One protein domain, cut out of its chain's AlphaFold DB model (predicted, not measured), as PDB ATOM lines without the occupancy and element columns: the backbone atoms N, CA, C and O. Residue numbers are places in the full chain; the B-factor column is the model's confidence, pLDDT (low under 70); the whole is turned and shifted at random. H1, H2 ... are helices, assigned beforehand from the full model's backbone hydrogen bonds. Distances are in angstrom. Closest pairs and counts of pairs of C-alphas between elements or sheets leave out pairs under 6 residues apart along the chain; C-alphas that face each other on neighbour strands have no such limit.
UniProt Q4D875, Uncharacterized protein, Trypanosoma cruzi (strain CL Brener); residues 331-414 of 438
ATOM      1  N   TYR A 331      45.261  19.447  49.832       49.18
ATOM      2  CA  TYR A 331      45.361  19.570  48.378       49.18
ATOM      3  C   TYR A 331      46.308  20.672  47.872       49.18
ATOM      4  O   TYR A 331      46.963  20.472  46.849       49.18
ATOM      5  N   ARG A 332      46.447  21.822  48.552       50.83
ATOM      6  CA  ARG A 332      47.403  22.871  48.135       50.83
ATOM      7  C   ARG A 332      48.854  22.411  48.274       50.83
ATOM      8  O   ARG A 332      49.676  22.773  47.431       50.83
ATOM      9  N   ARG A 333      49.167  21.598  49.290       55.68
ATOM     10  CA  ARG A 333      50.507  21.021  49.482       55.68
ATOM     11  C   ARG A 333      50.758  19.918  48.450       55.68
ATOM     12  O   ARG A 333      51.774  19.969  47.764       55.68
ATOM     13  N   MET A 334      49.789  19.022  48.233       49.98
ATOM     14  CA  MET A 334      49.908  17.954  47.226       49.98
ATOM     15  C   MET A 334      49.965  18.457  45.777       49.98
ATOM     16  O   MET A 334      50.749  17.930  44.997       49.98
ATOM     17  N   ARG A 335      49.207  19.495  45.391       57.22
ATOM     18  CA  ARG A 335      49.269  20.049  44.021       57.22
ATOM     19  C   ARG A 335      50.609  20.733  43.733       57.22
ATOM     20  O   ARG A 335      51.077  20.686  42.600       57.22
ATOM     21  N   ARG A 336      51.236  21.346  44.748       57.86
ATOM     22  CA  ARG A 336      52.611  21.865  44.649       57.86
ATOM     23  C   ARG A 336      53.630  20.728  44.564       57.86
ATOM     24  O   ARG A 336      54.507  20.803  43.717       57.86
ATOM     25  N   LEU A 337      53.475  19.674  45.369       58.18
ATOM     26  CA  LEU A 337      54.351  18.498  45.339       58.18
ATOM     27  C   LEU A 337      54.295  17.770  43.986       58.18
ATOM     28  O   LEU A 337      55.335  17.536  43.392       58.18
ATOM     29  N   LYS A 338      53.094  17.504  43.447       56.68
ATOM     30  CA  LYS A 338      52.934  16.891  42.116       56.68
ATOM     31  C   LYS A 338      53.587  17.725  41.014       56.68
ATOM     32  O   LYS A 338      54.299  17.170  40.192       56.68
ATOM     33  N   ARG A 339      53.394  19.052  41.015       59.36
ATOM     34  CA  ARG A 339      54.047  19.939  40.036       59.36
ATOM     35  C   ARG A 339      55.567  19.961  40.170       59.36
ATOM     36  O   ARG A 339      56.221  20.032  39.145       59.36
ATOM     37  N   LYS A 340      56.113  19.891  41.392       59.82
ATOM     38  CA  LYS A 340      57.559  19.709  41.578       59.82
ATOM     39  C   LYS A 340      58.025  18.409  40.924       59.82
ATOM     40  O   LYS A 340      58.863  18.494  40.045       59.82
ATOM     41  N   LEU A 341      57.400  17.279  41.273       59.42
ATOM     42  CA  LEU A 341      57.762  15.954  40.755       59.42
ATOM     43  C   LEU A 341      57.776  15.889  39.220       59.42
ATOM     44  O   LEU A 341      58.762  15.445  38.654       59.42
ATOM     45  N   HIS A 342      56.746  16.407  38.536       58.90
ATOM     46  CA  HIS A 342      56.725  16.374  37.062       58.90
ATOM     47  C   HIS A 342      57.862  17.222  36.460       58.90
ATOM     48  O   HIS A 342      58.532  16.781  35.538       58.90
ATOM     49  N   ILE A 343      58.147  18.405  37.022       62.35
ATOM     50  CA  ILE A 343      59.249  19.260  36.543       62.35
ATOM     51  C   ILE A 343      60.617  18.602  36.803       62.35
ATOM     52  O   ILE A 343      61.508  18.695  35.958       62.35
ATOM     53  N   THR A 344      60.788  17.932  37.949       61.78
ATOM     54  CA  THR A 344      62.038  17.244  38.314       61.78
ATOM     55  C   THR A 344      62.248  15.915  37.589       61.78
ATOM     56  O   THR A 344      63.386  15.487  37.458       61.78
ATOM     57  N   GLU A 345      61.190  15.260  37.115       62.79
ATOM     58  CA  GLU A 345      61.289  13.998  36.367       62.79
ATOM     59  C   GLU A 345      61.417  14.230  34.849       62.79
ATOM     60  O   GLU A 345      62.154  13.505  34.187       62.79
ATOM     61  N   GLU A 346      60.766  15.260  34.290       64.20
ATOM     62  CA  GLU A 346      60.769  15.525  32.838       64.20
ATOM     63  C   GLU A 346      61.969  16.362  32.350       64.20
ATOM     64  O   GLU A 346      62.331  16.282  31.175       64.20
ATOM     65  N   THR A 347      62.603  17.181  33.204       66.04
ATOM     66  CA  THR A 347      63.696  18.069  32.750       66.04
ATOM     67  C   THR A 347      65.066  17.382  32.890       66.04
ATOM     68  O   THR A 347      65.462  17.064  34.016       66.04
ATOM     69  N   PRO A 348      65.870  17.240  31.814       73.46
ATOM     70  CA  PRO A 348      67.143  16.504  31.852       73.46
ATOM     71  C   PRO A 348      68.166  17.072  32.850       73.46
ATOM     72  O   PRO A 348      68.981  16.328  33.391       73.46
ATOM     73  N   ALA A 349      68.087  18.367  33.176       71.36
ATOM     74  CA  ALA A 349      68.923  18.996  34.199       71.36
ATOM     75  C   ALA A 349      68.775  18.359  35.598       71.36
ATOM     76  O   ALA A 349      69.754  18.315  36.346       71.36
ATOM     77  N   PHE A 350      67.591  17.845  35.956       74.04
ATOM     78  CA  PHE A 350      67.381  17.150  37.233       74.04
ATOM     79  C   PHE A 350      67.864  15.702  37.199       74.04
ATOM     80  O   PHE A 350      68.390  15.239  38.205       74.04
ATOM     81  N   ALA A 351      67.772  15.022  36.051       77.06
ATOM     82  CA  ALA A 351      68.380  13.704  35.865       77.06
ATOM     83  C   ALA A 351      69.915  13.777  35.984       77.06
ATOM     84  O   ALA A 351      70.522  12.976  36.689       77.06
ATOM     85  N   ILE A 352      70.542  14.797  35.383       75.32
ATOM     86  CA  ILE A 352      71.983  15.060  35.537       75.32
ATOM     87  C   ILE A 352      72.319  15.416  36.997       75.32
ATOM     88  O   ILE A 352      73.320  14.932  37.527       75.32
ATOM     89  N   HIS A 353      71.488  16.227  37.668       77.39
ATOM     90  CA  HIS A 353      71.663  16.578  39.083       77.39
ATOM     91  C   HIS A 353      71.613  15.350  40.001       77.39
ATOM     92  O   HIS A 353      72.508  15.186  40.827       77.39
ATOM     93  N   SER A 354      70.598  14.492  39.868       77.55
ATOM     94  CA  SER A 354      70.446  13.294  40.703       77.55
ATOM     95  C   SER A 354      71.552  12.277  40.432       77.55
ATOM     96  O   SER A 354      72.194  11.825  41.377       77.55
ATOM     97  N   GLU A 355      71.885  12.015  39.165       81.97
ATOM     98  CA  GLU A 355      72.996  11.131  38.793       81.97
ATOM     99  C   GLU A 355      74.335  11.627  39.369       81.97
ATOM    100  O   GLU A 355      75.128  10.839  39.887       81.97
ATOM    101  N   LEU A 356      74.593  12.940  39.327       79.09
ATOM    102  CA  LEU A 356      75.762  13.547  39.970       79.09
ATOM    103  C   LEU A 356      75.734  13.412  41.492       79.09
ATOM    104  O   LEU A 356      76.775  13.157  42.093       79.09
ATOM    105  N   ARG A 357      74.568  13.583  42.115       80.09
ATOM    106  CA  ARG A 357      74.386  13.512  43.570       80.09
ATOM    107  C   ARG A 357      74.616  12.111  44.117       80.09
ATOM    108  O   ARG A 357      75.212  11.978  45.185       80.09
ATOM    109  N   ASP A 358      74.205  11.102  43.360       82.70
ATOM    110  CA  ASP A 358      74.387   9.697  43.705       82.70
ATOM    111  C   ASP A 358      75.820   9.220  43.418       82.70
ATOM    112  O   ASP A 358      76.412   8.531  44.250       82.70
ATOM    113  N   LYS A 359      76.421   9.621  42.285       80.60
ATOM    114  CA  LYS A 359      77.804   9.241  41.933       80.60
ATOM    115  C   LYS A 359      78.872  10.003  42.721       80.60
ATOM    116  O   LYS A 359      79.930   9.449  43.005       80.60
ATOM    117  N   MET A 360      78.642  11.281  43.020       76.40
ATOM    118  CA  MET A 360      79.659  12.206  43.541       76.40
ATOM    119  C   MET A 360      79.080  13.149  44.616       76.40
ATOM    120  O   MET A 360      79.107  14.377  44.459       76.40
ATOM    121  N   PRO A 361      78.585  12.616  45.751       79.61
ATOM    122  CA  PRO A 361      78.006  13.421  46.830       79.61
ATOM    123  C   PRO A 361      78.974  14.476  47.398       79.61
ATOM    124  O   PRO A 361      78.526  15.489  47.930       79.61
ATOM    125  N   GLN A 362      80.291  14.286  47.250       79.04
ATOM    126  CA  GLN A 362      81.333  15.238  47.652       79.04
ATOM    127  C   GLN A 362      81.331  16.570  46.878       79.04
ATOM    128  O   GLN A 362      81.929  17.534  47.354       79.04
ATOM    129  N   LEU A 363      80.661  16.654  45.721       77.11
ATOM    130  CA  LEU A 363      80.543  17.901  44.953       77.11
ATOM    131  C   LEU A 363      79.562  18.888  45.601       77.11
ATOM    132  O   LEU A 363      79.788  20.095  45.608       77.11
ATOM    133  N   PHE A 364      78.474  18.381  46.176       77.91
ATOM    134  CA  PHE A 364      77.309  19.173  46.590       77.91
ATOM    135  C   PHE A 364      77.522  20.116  47.784       77.91
ATOM    136  O   PHE A 364      76.856  21.146  47.818       77.91
ATOM    137  N   PRO A 365      78.457  19.858  48.724       74.05
ATOM    138  CA  PRO A 365      78.872  20.849  49.717       74.05
ATOM    139  C   PRO A 365      79.596  22.074  49.134       74.05
ATOM    140  O   PRO A 365      79.678  23.092  49.814       74.05
ATOM    141  N   LYS A 366      80.150  21.970  47.916       69.12
ATOM    142  CA  LYS A 366      80.869  23.056  47.220       69.12
ATOM    143  C   LYS A 366      80.103  23.613  46.014       69.12
ATOM    144  O   LYS A 366      80.413  24.702  45.543       69.12
ATOM    145  N   ALA A 367      79.124  22.870  45.504       69.26
ATOM    146  CA  ALA A 367      78.302  23.281  44.378       69.26
ATOM    147  C   ALA A 367      77.380  24.456  44.754       69.26
ATOM    148  O   ALA A 367      76.820  24.459  45.851       69.26
ATOM    149  N   PRO A 368      77.107  25.395  43.826       66.51
ATOM    150  CA  PRO A 368      76.121  26.454  44.050       66.51
ATOM    151  C   PRO A 368      74.684  25.921  44.205       66.51
ATOM    152  O   PRO A 368      73.809  26.655  44.660       66.51
ATOM    153  N   PHE A 369      74.432  24.653  43.847       72.13
ATOM    154  CA  PHE A 369      73.118  24.011  43.919       72.13
ATOM    155  C   PHE A 369      73.194  22.719  44.743       72.13
ATOM    156  O   PHE A 369      73.500  21.641  44.231       72.13
ATOM    157  N   SER A 370      72.924  22.835  46.043       70.81
ATOM    158  CA  SER A 370      72.978  21.715  46.998       70.81
ATOM    159  C   SER A 370      71.709  20.848  46.994       70.81
ATOM    160  O   SER A 370      71.717  19.689  47.434       70.81
ATOM    161  N   THR A 371      70.606  21.416  46.500       75.54
ATOM    162  CA  THR A 371      69.268  20.819  46.466       75.54
ATOM    163  C   THR A 371      68.589  21.005  45.110       75.54
ATOM    164  O   THR A 371      68.899  21.925  44.355       75.54
ATOM    165  N   GLU A 372      67.583  20.174  44.835       73.05
ATOM    166  CA  GLU A 372      66.682  20.341  43.689       73.05
ATOM    167  C   GLU A 372      65.930  21.684  43.749       73.05
ATOM    168  O   GLU A 372      65.636  22.271  42.712       73.05
ATOM    169  N   GLU A 373      65.649  22.225  44.941       72.71
ATOM    170  CA  GLU A 373      65.146  23.593  45.100       72.71
ATOM    171  C   GLU A 373      66.116  24.659  44.586       72.71
ATOM    172  O   GLU A 373      65.658  25.640  43.995       72.71
ATOM    173  N   ASP A 374      67.419  24.488  44.806       74.00
ATOM    174  CA  ASP A 374      68.436  25.414  44.306       74.00
ATOM    175  C   ASP A 374      68.539  25.317  42.781       74.00
ATOM    176  O   ASP A 374      68.614  26.347  42.122       74.00
ATOM    177  N   VAL A 375      68.419  24.112  42.209       71.50
ATOM    178  CA  VAL A 375      68.341  23.908  40.749       71.50
ATOM    179  C   VAL A 375      67.051  24.494  40.150       71.50
ATOM    180  O   VAL A 375      67.068  25.117  39.093       71.50
ATOM    181  N   LEU A 376      65.909  24.359  40.831       70.30
ATOM    182  CA  LEU A 376      64.641  24.985  40.418       70.30
ATOM    183  C   LEU A 376      64.681  26.518  40.489       70.30
ATOM    184  O   LEU A 376      63.914  27.175  39.789       70.30
ATOM    185  N   ARG A 377      65.512  27.096  41.362       66.62
ATOM    186  CA  ARG A 377      65.801  28.537  41.359       66.62
ATOM    187  C   ARG A 377      66.819  28.882  40.282       66.62
ATOM    188  O   ARG A 377      66.676  29.912  39.631       66.62
ATOM    189  N   SER A 378      67.809  28.021  40.051       67.83
ATOM    190  CA  SER A 378      68.867  28.310  39.096       67.83
ATOM    191  C   SER A 378      68.339  28.407  37.670       67.83
ATOM    192  O   SER A 378      68.685  29.348  36.970       67.83
ATOM    193  N   THR A 379      67.391  27.553  37.281       66.49
ATOM    194  CA  THR A 379      66.695  27.641  35.982       66.49
ATOM    195  C   THR A 379      65.790  28.874  35.819       66.49
ATOM    196  O   THR A 379      65.263  29.099  34.731       66.49
ATOM    197  N   ILE A 380      65.598  29.677  36.873       64.73
ATOM    198  CA  ILE A 380      64.867  30.955  36.843       64.73
ATOM    199  C   ILE A 380      65.843  32.140  36.844       64.73
ATOM    200  O   ILE A 380      65.650  33.090  36.083       64.73
ATOM    201  N   ASP A 381      66.871  32.089  37.694       59.95
ATOM    202  CA  ASP A 381      67.768  33.220  37.962       59.95
ATOM    203  C   ASP A 381      69.046  33.213  37.095       59.95
ATOM    204  O   ASP A 381      69.645  34.267  36.873       59.95
ATOM    205  N   TRP A 382      69.468  32.053  36.578       60.41
ATOM    206  CA  TRP A 382      70.708  31.882  35.814       60.41
ATOM    207  C   TRP A 382      70.385  31.690  34.332       60.41
ATOM    208  O   TRP A 382      69.501  30.925  33.957       60.41
ATOM    209  N   ARG A 383      71.120  32.405  33.471       61.25
ATOM    210  CA  ARG A 383      71.023  32.267  32.006       61.25
ATOM    211  C   ARG A 383      71.970  31.215  31.433       61.25
ATOM    212  O   ARG A 383      71.899  30.936  30.240       61.25
ATOM    213  N   ASP A 384      72.871  30.696  32.258       64.62
ATOM    214  CA  ASP A 384      73.847  29.699  31.846       64.62
ATOM    215  C   ASP A 384      73.169  28.325  31.759       64.62
ATOM    216  O   ASP A 384      72.328  27.978  32.590       64.62
ATOM    217  N   ASP A 385      73.533  27.533  30.751       73.39
ATOM    218  CA  ASP A 385      73.049  26.161  30.617       73.39
ATOM    219  C   ASP A 385      73.469  25.343  31.851       73.39
ATOM    220  O   ASP A 385      74.650  25.269  32.199       73.39
ATOM    221  N   MET A 386      72.504  24.691  32.504       71.11
ATOM    222  CA  MET A 386      72.751  23.793  33.637       71.11
ATOM    223  C   MET A 386      73.778  22.705  33.297       71.11
ATOM    224  O   MET A 386      74.578  22.322  34.151       71.11
ATOM    225  N   THR A 387      73.800  22.246  32.047       76.25
ATOM    226  CA  THR A 387      74.785  21.296  31.517       76.25
ATOM    227  C   THR A 387      76.194  21.889  31.554       76.25
ATOM    228  O   THR A 387      77.141  21.219  31.974       76.25
ATOM    229  N   LEU A 388      76.341  23.168  31.194       77.22
ATOM    230  CA  LEU A 388      77.607  23.902  31.262       77.22
ATOM    231  C   LEU A 388      78.046  24.144  32.718       77.22
ATOM    232  O   LEU A 388      79.225  24.026  33.048       77.22
ATOM    233  N   MET A 389      77.099  24.417  33.620       75.70
ATOM    234  CA  MET A 389      77.398  24.557  35.050       75.70
ATOM    235  C   MET A 389      77.867  23.236  35.675       75.70
ATOM    236  O   MET A 389      78.851  23.229  36.415       75.70
ATOM    237  N   TYR A 390      77.225  22.109  35.354       77.65
ATOM    238  CA  TYR A 390      77.641  20.797  35.855       77.65
ATOM    239  C   TYR A 390      78.948  20.298  35.245       77.65
ATOM    240  O   TYR A 390      79.761  19.720  35.963       77.65
ATOM    241  N   THR A 391      79.190  20.537  33.955       79.85
ATOM    242  CA  THR A 391      80.484  20.217  33.328       79.85
ATOM    243  C   THR A 391      81.619  21.044  33.924       79.85
ATOM    244  O   THR A 391      82.675  20.483  34.202       79.85
ATOM    245  N   ARG A 392      81.393  22.327  34.237       80.84
ATOM    246  CA  ARG A 392      82.359  23.150  34.980       80.84
ATOM    247  C   ARG A 392      82.601  22.634  36.404       80.84
ATOM    248  O   ARG A 392      83.751  22.524  36.809       80.84
ATOM    249  N   LEU A 393      81.546  22.276  37.138       78.50
ATOM    250  CA  LEU A 393      81.652  21.706  38.489       78.50
ATOM    251  C   LEU A 393      82.441  20.383  38.494       78.50
ATOM    252  O   LEU A 393      83.267  20.153  39.374       78.50
ATOM    253  N   LEU A 394      82.200  19.527  37.497       81.90
ATOM    254  CA  LEU A 394      82.960  18.298  37.267       81.90
ATOM    255  C   LEU A 394      84.426  18.595  36.953       81.90
ATOM    256  O   LEU A 394      85.299  18.002  37.571       81.90
ATOM    257  N   TRP A 395      84.706  19.528  36.042       84.66
ATOM    258  CA  TRP A 395      86.072  19.924  35.696       84.66
ATOM    259  C   TRP A 395      86.864  20.435  36.911       84.66
ATOM    260  O   TRP A 395      88.024  20.075  37.090       84.66
ATOM    261  N   GLU A 396      86.229  21.243  37.763       82.57
ATOM    262  CA  GLU A 396      86.874  21.894  38.910       82.57
ATOM    263  C   GLU A 396      87.119  20.950  40.100       82.57
ATOM    264  O   GLU A 396      88.127  21.080  40.792       82.57
ATOM    265  N   PHE A 397      86.225  19.983  40.347       78.98
ATOM    266  CA  PHE A 397      86.261  19.151  41.561       78.98
ATOM    267  C   PHE A 397      86.383  17.636  41.323       78.98
ATOM    268  O   PHE A 397      86.623  16.898  42.280       78.98
ATOM    269  N   ALA A 398      86.202  17.155  40.091       82.14
ATOM    270  CA  ALA A 398      86.299  15.742  39.709       82.14
ATOM    271  C   ALA A 398      86.760  15.573  38.235       82.14
ATOM    272  O   ALA A 398      86.038  14.971  37.430       82.14
ATOM    273  N   PRO A 399      87.944  16.101  37.852       82.70
ATOM    274  CA  PRO A 399      88.390  16.154  36.455       82.70
ATOM    275  C   PRO A 399      88.477  14.772  35.787       82.70
ATOM    276  O   PRO A 399      88.137  14.640  34.614       82.70
ATOM    277  N   ASP A 400      88.829  13.719  36.529       81.96
ATOM    278  CA  ASP A 400      88.868  12.346  36.002       81.96
ATOM    279  C   ASP A 400      87.483  11.855  35.548       81.96
ATOM    280  O   ASP A 400      87.349  11.176  34.530       81.96
ATOM    281  N   GLU A 401      86.427  12.217  36.280       80.31
ATOM    282  CA  GLU A 401      85.044  11.867  35.940       80.31
ATOM    283  C   GLU A 401      84.489  12.741  34.810       80.31
ATOM    284  O   GLU A 401      83.697  12.264  33.991       80.31
ATOM    285  N   PHE A 402      84.941  13.998  34.711       84.00
ATOM    286  CA  PHE A 402      84.711  14.812  33.517       84.00
ATOM    287  C   PHE A 402      85.303  14.132  32.278       84.00
ATOM    288  O   PHE A 402      84.592  13.949  31.291       84.00
ATOM    289  N   LEU A 403      86.572  13.710  32.334       84.88
ATOM    290  CA  LEU A 403      87.260  13.068  31.212       84.88
ATOM    291  C   LEU A 403      86.594  11.744  30.817       84.88
ATOM    292  O   LEU A 403      86.341  11.531  29.632       84.88
ATOM    293  N   LYS A 404      86.217  10.895  31.785       85.02
ATOM    294  CA  LYS A 404      85.442   9.666  31.518       85.02
ATOM    295  C   LYS A 404      84.141   9.959  30.770       85.02
ATOM    296  O   LYS A 404      83.857   9.294  29.778       85.02
ATOM    297  N   ARG A 405      83.367  10.962  31.203       79.96
ATOM    298  CA  ARG A 405      82.113  11.356  30.532       79.96
ATOM    299  C   ARG A 405      82.344  11.986  29.160       79.96
ATOM    300  O   ARG A 405      81.597  11.685  28.238       79.96
ATOM    301  N   ALA A 406      83.370  12.819  28.999       81.97
ATOM    302  CA  ALA A 406      83.717  13.413  27.709       81.97
ATOM    303  C   ALA A 406      84.077  12.329  26.675       81.97
ATOM    304  O   ALA A 406      83.536  12.332  25.571       81.97
ATOM    305  N   LEU A 407      84.905  11.353  27.068       85.23
ATOM    306  CA  LEU A 407      85.263  10.196  26.241       85.23
ATOM    307  C   LEU A 407      84.058   9.282  25.962       85.23
ATOM    308  O   LEU A 407      83.889   8.819  24.837       85.23
ATOM    309  N   GLN A 408      83.187   9.052  26.950       83.53
ATOM    310  CA  GLN A 408      81.967   8.257  26.764       83.53
ATOM    311  C   GLN A 408      80.986   8.921  25.783       83.53
ATOM    312  O   GLN A 408      80.424   8.239  24.926       83.53
ATOM    313  N   ASN A 409      80.808  10.241  25.869       78.57
ATOM    314  CA  ASN A 409      79.956  10.998  24.951       78.57
ATOM    315  C   ASN A 409      80.528  11.004  23.525       78.57
ATOM    316  O   ASN A 409      79.768  10.891  22.567       78.57
ATOM    317  N   GLN A 410      81.855  11.079  23.377       77.41
ATOM    318  CA  GLN A 410      82.515  10.918  22.079       77.41
ATOM    319  C   GLN A 410      82.210   9.534  21.481       77.41
ATOM    320  O   GLN A 410      81.673   9.454  20.380       77.41
ATOM    321  N   GLN A 411      82.415   8.460  22.252       74.58
ATOM    322  CA  GLN A 411      82.113   7.093  21.811       74.58
ATOM    323  C   GLN A 411      80.632   6.857  21.480       74.58
ATOM    324  O   GLN A 411      80.339   6.016  20.631       74.58
ATOM    325  N   GLN A 412      79.692   7.553  22.130       72.85
ATOM    326  CA  GLN A 412      78.271   7.482  21.767       72.85
ATOM    327  C   GLN A 412      77.983   8.178  20.434       72.85
ATOM    328  O   GLN A 412      77.313   7.585  19.589       72.85
ATOM    329  N   ASN A 413      78.524   9.379  20.214       69.20
ATOM    330  CA  ASN A 413      78.361  10.101  18.949       69.20
ATOM    331  C   ASN A 413      78.959   9.311  17.770       69.20
ATOM    332  O   ASN A 413      78.299   9.148  16.744       69.20
ATOM    333  N   ASP A 414      80.148   8.726  17.955       68.02
ATOM    334  CA  ASP A 414      80.806   7.882  16.948       68.02
ATOM    335  C   ASP A 414      79.992   6.602  16.625       68.02
ATOM    336  O   ASP A 414      80.055   6.082  15.511       68.02
TER     337      ASP A 414
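Overview. This is residues 331 to 414 of the 438 residues of an uncharacterized protein of Trypanosoma cruzi (strain CL Brener) (UniProt Q4D875). A small, loosely joined body of three short helices, H2, H3 and H4, has a longer helix at each end of its long axis: H1 at one end and H5 at the other, the free ends of both sticking out as arms. H2 lies nearest the middle with H4 partly side by side with it, H3 stands steeply to H2, and the loop of residues 360 to 371 folds back from the end of H2 to the start of H3. The printed part has 84 residues, with five named helices in the order H1, H2, H3, H4, H5 and no named strand; its class is all helix. It is only just loose, close to compact, with a radius of gyration of the C-alphas of 14.4 A, and its outline is elongated, spanning 46 by 30 by 25 A.

Along the chain. H1 is residues 331 to 346, 22.3 A from first to last C-alpha, beginning at C-alpha 331 at (45.361, 19.570, 48.378). H2 is residues 348 to 359, 16.4 A long, with C-alpha 348 at (67.143, 16.504, 31.852). H3 is residues 372 to 381, 14.1 A long. H4 is residues 386 to 397, 16.3 A long. H5 is residues 399 to 414, 22.5 A long, ending at C-alpha 414 at (80.806, 7.882, 16.948).

Arrangement. H2 is the hub, touching three other helices. H1 and H2 only just touch, and only at the corner by their link, with 3 pairs of C-alphas within 8 A; the closest C-alphas are those of Thr 344 and Phe 350, 5.5 A apart, and the lines are about perpendicular at 84 degrees. H2 and H3 form a helical hairpin and only just touch, with 3 pairs within 8 A; their closest C-alphas, Phe 350 and Glu 372, are 7.2 A apart, at a steep tilt of 40 degrees, opposite ways. H2 touches H4 with residues 349 to 353 alone, closest at the C-alphas of Ala 349 and Met 386, 6.2 A, at a shallow tilt of 23 degrees, the same way. H4 touches H5 with residues 391 to 395 alone, closest at the C-alphas of Leu 394 and Phe 402, 5.4 A, at a steep tilt of 46 degrees, opposite ways. H1 and H5 are apart. Every O i to N i+4 pair is within hydrogen-bond range in H1, H2, H4 and H5, and 5 of 6 in H3.

Size, cuts and confidence. The two C-alphas farthest apart, those of Tyr 331 and Asp 414, are 48.8 A apart. Residues 331 to 339 of H1 and 407 to 414 of H5 stand free; without them the body spans 32 by 22 by 22 A. The printed part has no cut. The link from H2 to H3 is long, with 12 residues, and the other three are tight. The mean pLDDT of the printed part is 72.1, and residues 331 to 347, 366 to 368, 377 to 384 and 413 to 414 are under 70.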